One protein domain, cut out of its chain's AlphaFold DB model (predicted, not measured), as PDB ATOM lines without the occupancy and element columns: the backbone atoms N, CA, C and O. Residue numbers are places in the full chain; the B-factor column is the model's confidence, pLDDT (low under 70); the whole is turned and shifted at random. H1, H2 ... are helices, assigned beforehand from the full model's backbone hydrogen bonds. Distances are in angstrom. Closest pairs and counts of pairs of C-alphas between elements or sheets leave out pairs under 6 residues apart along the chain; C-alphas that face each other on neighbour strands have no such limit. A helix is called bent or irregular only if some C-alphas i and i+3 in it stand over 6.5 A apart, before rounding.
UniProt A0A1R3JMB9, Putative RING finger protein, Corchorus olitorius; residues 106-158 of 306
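This is residues 106 to 158 of the 306 residues of the protein "Putative RING finger protein" of Corchorus olitorius (UniProt A0A1R3JMB9). The model is a narrow, open U with legs of unequal length: the long helix H2 makes the longest axis, and the shorter helix H1 folds back alongside part of it with a gap between them. The two legs come close only near the tight link at the closed end, and the later part of H2 runs on past the beginning of H1; residues 138 to 158 of H2 stand free. The printed part has 53 residues with two named helices, H1 then H2 along the chain, and no named strand; its class is all helix. It is only just loose, close to extended, with a radius of gyration of the C-alphas of 14.9 A, and the C-alphas span 49 by 22 by 7 A.

H2, residues 128 to 158, measures 46.0 A from C-alpha 128 at (-15.537, 29.010, 28.374) to C-alpha 158 at (25.266, 8.650, 22.676). H1, residues 106 to 123, measures 26.7 A and begins with C-alpha 106 at (15.071, 28.318, 34.934). Neither helix is bent or irregular.

H2 and H1 are close but not clearly touching, with 1 pair of C-alphas within 8 A: those of Phe 123 and Tyr 130, 7.0 A apart. Their lines stand at a shallow tilt of 13 degrees, and they run opposite ways. Their centres are 16.3 A apart. Within H2, 26 of 27 O i to N i+4 pairs are within hydrogen-bond range, and within H1, 12 of 14.

The C-alphas farthest apart, those of Glu 126 and Trp 158, are 49.6 A from each other. The printed part has no cut, and the link from H1 to H2, 4 residues, is tight. Mean pLDDT of the printed part is 74.2; residues 106 to 110, 123, 125 and 151 to 158 are under 70.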
ATOM      1  N   SER A 106      15.855  27.574  33.930       43.72
ATOM      2  CA  SER A 106      15.071  28.318  34.934       43.72
ATOM      3  C   SER A 106      14.579  29.674  34.425       43.72
ATOM      4  O   SER A 106      13.498  30.123  34.799       43.72
ATOM      5  N   ARG A 107      15.317  30.313  33.508       50.09
ATOM      6  CA  ARG A 107      14.948  31.618  32.930       50.09
ATOM      7  C   ARG A 107      13.750  31.518  31.975       50.09
ATOM      8  O   ARG A 107      12.966  32.457  31.881       50.09
ATOM      9  N   SER A 108      13.576  30.362  31.331       56.25
ATOM     10  CA  SER A 108      12.436  30.076  30.448       56.25
ATOM     11  C   SER A 108      11.124  29.931  31.228       56.25
ATOM     12  O   SER A 108      10.104  30.496  30.843       56.25
ATOM     13  N   THR A 109      11.151  29.268  32.388       57.59
ATOM     14  CA  THR A 109       9.953  29.084  33.224       57.59
ATOM     15  C   THR A 109       9.358  30.397  33.734       57.59
ATOM     16  O   THR A 109       8.135  30.522  33.772       57.59
ATOM     17  N   TYR A 110      10.182  31.405  34.049       60.38
ATOM     18  CA  TYR A 110       9.688  32.722  34.481       60.38
ATOM     19  C   TYR A 110       9.069  33.538  33.336       60.38
ATOM     20  O   TYR A 110       8.075  34.228  33.550       60.38
ATOM     21  N   LEU A 111       9.602  33.430  32.112       70.00
ATOM     22  CA  LEU A 111       9.023  34.082  30.928       70.00
ATOM     23  C   LEU A 111       7.675  33.465  30.544       70.00
ATOM     24  O   LEU A 111       6.731  34.178  30.208       70.00
ATOM     25  N   VAL A 112       7.578  32.142  30.652       74.69
ATOM     26  CA  VAL A 112       6.346  31.394  30.407       74.69
ATOM     27  C   VAL A 112       5.280  31.758  31.452       74.69
ATOM     28  O   VAL A 112       4.159  32.094  31.077       74.69
ATOM     29  N   ALA A 113       5.636  31.808  32.740       71.69
ATOM     30  CA  ALA A 113       4.735  32.250  33.810       71.69
ATOM     31  C   ALA A 113       4.246  33.701  33.623       71.69
ATOM     32  O   ALA A 113       3.060  33.977  33.803       71.69
ATOM     33  N   GLY A 114       5.131  34.613  33.201       76.69
ATOM     34  CA  GLY A 114       4.769  36.002  32.897       76.69
ATOM     35  C   GLY A 114       3.796  36.127  31.720       76.69
ATOM     36  O   GLY A 114       2.838  36.895  31.795       76.69
ATOM     37  N   HIS A 115       3.979  35.323  30.667       78.19
ATOM     38  CA  HIS A 115       3.055  35.280  29.531       78.19
ATOM     39  C   HIS A 115       1.661  34.772  29.921       78.19
ATOM     40  O   HIS A 115       0.666  35.323  29.453       78.19
ATOM     41  N   TYR A 116       1.564  33.771  30.803       74.75
ATOM     42  CA  TYR A 116       0.267  33.307  31.308       74.75
ATOM     43  C   TYR A 116      -0.454  34.378  32.119       74.75
ATOM     44  O   TYR A 116      -1.659  34.555  31.954       74.75
ATOM     45  N   LEU A 117       0.274  35.116  32.961       77.69
ATOM     46  CA  LEU A 117      -0.302  36.203  33.751       77.69
ATOM     47  C   LEU A 117      -0.818  37.332  32.849       77.69
ATOM     48  O   LEU A 117      -1.914  37.839  33.061       77.69
ATOM     49  N   PHE A 118      -0.069  37.668  31.796       78.19
ATOM     50  CA  PHE A 118      -0.470  38.676  30.816       78.19
ATOM     51  C   PHE A 118      -1.711  38.255  30.014       78.19
ATOM     52  O   PHE A 118      -2.646  39.039  29.871       78.19
ATOM     53  N   LEU A 119      -1.767  37.004  29.545       75.19
ATOM     54  CA  LEU A 119      -2.930  36.470  28.827       75.19
ATOM     55  C   LEU A 119      -4.166  36.356  29.735       75.19
ATOM     56  O   LEU A 119      -5.274  36.638  29.286       75.19
ATOM     57  N   SER A 120      -3.974  36.032  31.018       74.31
ATOM     58  CA  SER A 120      -5.055  35.997  32.015       74.31
ATOM     59  C   SER A 120      -5.670  37.375  32.261       74.31
ATOM     60  O   SER A 120      -6.876  37.482  32.464       74.31
ATOM     61  N   LEU A 121      -4.854  38.433  32.223       77.88
ATOM     62  CA  LEU A 121      -5.324  39.812  32.378       77.88
ATOM     63  C   LEU A 121      -6.060  40.330  31.136       77.88
ATOM     64  O   LEU A 121      -6.918  41.197  31.263       77.88
ATOM     65  N   PHE A 122      -5.739  39.809  29.949       76.31
ATOM     66  CA  PHE A 122      -6.283  40.318  28.689       76.31
ATOM     67  C   PHE A 122      -7.617  39.685  28.284       76.31
ATOM     68  O   PHE A 122      -8.421  40.347  27.633       76.31
ATOM     69  N   PHE A 123      -7.857  38.418  28.637       69.94
ATOM     70  CA  PHE A 123      -9.003  37.680  28.096       69.94
ATOM     71  C   PHE A 123     -10.274  37.701  28.948       69.94
ATOM     72  O   PHE A 123     -11.326  37.373  28.413       69.94
ATOM     73  N   GLY A 124     -10.222  38.158  30.203       71.12
ATOM     74  CA  GLY A 124     -11.392  38.184  31.088       71.12
ATOM     75  C   GLY A 124     -11.880  36.770  31.437       71.12
ATOM     76  O   GLY A 124     -12.141  35.939  30.576       71.12
ATOM     77  N   ALA A 125     -12.009  36.462  32.725       64.69
ATOM     78  CA  ALA A 125     -12.232  35.092  33.205       64.69
ATOM     79  C   ALA A 125     -13.627  34.494  32.902       64.69
ATOM     80  O   ALA A 125     -13.965  33.445  33.447       64.69
ATOM     81  N   GLU A 126     -14.450  35.135  32.070       78.94
ATOM     82  CA  GLU A 126     -15.867  34.775  31.914       78.94
ATOM     83  C   GLU A 126     -16.184  33.923  30.679       78.94
ATOM     84  O   GLU A 126     -17.308  33.440  30.553       78.94
ATOM     85  N   SER A 127     -15.227  33.675  29.779       81.38
ATOM     86  CA  SER A 127     -15.477  32.836  28.603       81.38
ATOM     87  C   SER A 127     -15.020  31.389  28.811       81.38
ATOM     88  O   SER A 127     -13.893  31.106  29.219       81.38
ATOM     89  N   LEU A 128     -15.892  30.435  28.470       80.19
ATOM     90  CA  LEU A 128     -15.537  29.010  28.374       80.19
ATOM     91  C   LEU A 128     -14.409  28.770  27.352       80.19
ATOM     92  O   LEU A 128     -13.631  27.825  27.493       80.19
ATOM     93  N   ASP A 129     -14.268  29.671  26.379       81.31
ATOM     94  CA  ASP A 129     -13.193  29.664  25.388       81.31
ATOM     95  C   ASP A 129     -11.811  29.859  26.030       81.31
ATOM     96  O   ASP A 129     -10.830  29.257  25.589       81.31
ATOM     97  N   TYR A 130     -11.724  30.626  27.124       82.19
ATOM     98  CA  TYR A 130     -10.484  30.795  27.881       82.19
ATOM     99  C   TYR A 130     -10.047  29.492  28.563       82.19
ATOM    100  O   TYR A 130      -8.866  29.141  28.556       82.19
ATOM    101  N   LEU A 131     -11.002  28.728  29.101       83.69
ATOM    102  CA  LEU A 131     -10.741  27.412  29.686       83.69
ATOM    103  C   LEU A 131     -10.230  26.425  28.633       83.69
ATOM    104  O   LEU A 131      -9.241  25.733  28.875       83.69
ATOM    105  N   LEU A 132     -10.851  26.400  27.451       83.69
ATOM    106  CA  LEU A 132     -10.408  25.547  26.348       83.69
ATOM    107  C   LEU A 132      -9.001  25.935  25.864       83.69
ATOM    108  O   LEU A 132      -8.159  25.066  25.629       83.69
ATOM    109  N   PHE A 133      -8.712  27.236  25.790       83.81
ATOM    110  CA  PHE A 133      -7.391  27.755  25.446       83.81
ATOM    111  C   PHE A 133      -6.321  27.367  26.478       83.81
ATOM    112  O   PHE A 133      -5.236  26.914  26.108       83.81
ATOM    113  N   LEU A 134      -6.622  27.470  27.775       84.56
ATOM    114  CA  LEU A 134      -5.711  27.040  28.837       84.56
ATOM    115  C   LEU A 134      -5.446  25.531  28.806       84.56
ATOM    116  O   LEU A 134      -4.298  25.118  28.986       84.56
ATOM    117  N   VAL A 135      -6.466  24.712  28.537       89.25
ATOM    118  CA  VAL A 135      -6.312  23.257  28.370       89.25
ATOM    119  C   VAL A 135      -5.405  22.946  27.178       89.25
ATOM    120  O   VAL A 135      -4.458  22.172  27.321       89.25
ATOM    121  N   ALA A 136      -5.611  23.612  26.039       86.25
ATOM    122  CA  ALA A 136      -4.770  23.438  24.856       86.25
ATOM    123  C   ALA A 136      -3.302  23.815  25.125       86.25
ATOM    124  O   ALA A 136      -2.382  23.081  24.752       86.25
ATOM    125  N   ILE A 137      -3.047  24.926  25.827       84.75
ATOM    126  CA  ILE A 137      -1.675  25.304  26.178       84.75
ATOM    127  C   ILE A 137      -1.057  24.309  27.177       84.75
ATOM    128  O   ILE A 137       0.129  23.973  27.058       84.75
ATOM    129  N   ALA A 138      -1.828  23.817  28.148       85.94
ATOM    130  CA  ALA A 138      -1.357  22.819  29.103       85.94
ATOM    131  C   ALA A 138      -0.944  21.518  28.396       85.94
ATOM    132  O   ALA A 138       0.127  20.979  28.687       85.94
ATOM    133  N   GLU A 139      -1.720  21.053  27.414       87.69
ATOM    134  CA  GLU A 139      -1.372  19.881  26.603       87.69
ATOM    135  C   GLU A 139      -0.105  20.096  25.768       87.69
ATOM    136  O   GLU A 139       0.784  19.242  25.769       87.69
ATOM    137  N   ILE A 140       0.050  21.257  25.121       84.56
ATOM    138  CA  ILE A 140       1.267  21.598  24.361       84.56
ATOM    139  C   ILE A 140       2.491  21.659  25.289       84.56
ATOM    140  O   ILE A 140       3.584  21.192  24.944       84.56
ATOM    141  N   SER A 141       2.320  22.193  26.497       85.31
ATOM    142  CA  SER A 141       3.365  22.246  27.525       85.31
ATOM    143  C   SER A 141       3.735  20.843  28.028       85.31
ATOM    144  O   SER A 141       4.913  20.517  28.184       85.31
ATOM    145  N   LEU A 142       2.751  19.958  28.202       88.94
ATOM    146  CA  LEU A 142       2.965  18.554  28.559       88.94
ATOM    147  C   LEU A 142       3.676  17.782  27.442       88.94
ATOM    148  O   LEU A 142       4.592  17.002  27.719       88.94
ATOM    149  N   LEU A 143       3.297  18.016  26.185       86.00
ATOM    150  CA  LEU A 143       3.894  17.372  25.018       86.00
ATOM    151  C   LEU A 143       5.346  17.821  24.815       86.00
ATOM    152  O   LEU A 143       6.233  16.982  24.646       86.00
ATOM    153  N   SER A 144       5.620  19.123  24.934       82.88
ATOM    154  CA  SER A 144       6.988  19.652  24.868       82.88
ATOM    155  C   SER A 144       7.860  19.137  26.021       82.88
ATOM    156  O   SER A 144       9.001  18.731  25.794       82.88
ATOM    157  N   GLY A 145       7.311  19.020  27.236       85.62
ATOM    158  CA  GLY A 145       8.004  18.422  28.381       85.62
ATOM    159  C   GLY A 145       8.274  16.916  28.239       85.62
ATOM    160  O   GLY A 145       9.257  16.403  28.784       85.62
ATOM    161  N   ARG A 146       7.431  16.171  27.511       81.06
ATOM    162  CA  ARG A 146       7.706  14.769  27.141       81.06
ATOM    163  C   ARG A 146       8.816  14.689  26.098       81.06
ATOM    164  O   ARG A 146       9.737  13.895  26.264       81.06
ATOM    165  N   HIS A 147       8.779  15.548  25.084       73.25
ATOM    166  CA  HIS A 147       9.789  15.577  24.030       73.25
ATOM    167  C   HIS A 147      11.179  15.963  24.564       73.25
ATOM    168  O   HIS A 147      12.167  15.304  24.250       73.25
ATOM    169  N   ALA A 148      11.256  16.949  25.465       73.44
ATOM    170  CA  ALA A 148      12.502  17.325  26.135       73.44
ATOM    171  C   ALA A 148      13.103  16.164  26.951       73.44
ATOM    172  O   ALA A 148      14.308  15.930  26.890       73.44
ATOM    173  N   ARG A 149      12.269  15.383  27.655       72.94
ATOM    174  CA  ARG A 149      12.709  14.189  28.404       72.94
ATOM    175  C   ARG A 149      13.183  13.043  27.508       72.94
ATOM    176  O   ARG A 149      14.073  12.293  27.900       72.94
ATOM    177  N   LEU A 150      12.601  12.891  26.320       73.12
ATOM    178  CA  LEU A 150      13.057  11.899  25.343       73.12
ATOM    179  C   LEU A 150      14.391  12.312  24.708       73.12
ATOM    180  O   LEU A 150      15.278  11.475  24.555       73.12
ATOM    181  N   MET A 151      14.564  13.603  24.419       67.38
ATOM    182  CA  MET A 151      15.810  14.142  23.873       67.38
ATOM    183  C   MET A 151      16.979  14.032  24.857       67.38
ATOM    184  O   MET A 151      18.059  13.593  24.460       67.38
ATOM    185  N   THR A 152      16.774  14.333  26.145       66.00
ATOM    186  CA  THR A 152      17.833  14.159  27.155       66.00
ATOM    187  C   THR A 152      18.201  12.691  27.332       66.00
ATOM    188  O   THR A 152      19.383  12.356  27.357       66.00
ATOM    189  N   ARG A 153      17.219  11.779  27.360       64.19
ATOM    190  CA  ARG A 153      17.480  10.333  27.445       64.19
ATOM    191  C   ARG A 153      18.244   9.791  26.231       64.19
ATOM    192  O   ARG A 153      19.049   8.880  26.395       64.19
ATOM    193  N   SER A 154      18.007  10.349  25.044       67.69
ATOM    194  CA  SER A 154      18.771  10.022  23.838       67.69
ATOM    195  C   SER A 154      20.222  10.494  23.958       67.69
ATOM    196  O   SER A 154      21.134   9.686  23.799       67.69
ATOM    197  N   GLN A 155      20.462  11.756  24.335       58.56
ATOM    198  CA  GLN A 155      21.817  12.320  24.433       58.56
ATOM    199  C   GLN A 155      22.740  11.568  25.404       58.56
ATOM    200  O   GLN A 155      23.902  11.344  25.069       58.56
ATOM    201  N   TYR A 156      22.241  11.114  26.560       55.25
ATOM    202  CA  TYR A 156      23.059  10.324  27.495       55.25
ATOM    203  C   TYR A 156      23.426   8.930  26.968       55.25
ATOM    204  O   TYR A 156      24.409   8.355  27.424       55.25
ATOM    205  N   ASN A 157      22.674   8.384  26.010       58.62
ATOM    206  CA  ASN A 157      23.005   7.098  25.399       58.62
ATOM    207  C   ASN A 157      24.124   7.234  24.348       58.62
ATOM    208  O   ASN A 157      24.929   6.326  24.190       58.62
ATOM    209  N   TRP A 158      24.223   8.387  23.677       52.19
ATOM    210  CA  TRP A 158      25.266   8.650  22.676       52.19
ATOM    211  C   TRP A 158      26.660   8.849  23.280       52.19
ATOM    212  O   TRP A 158      27.643   8.458  22.660       52.19
TER     213      TRP A 158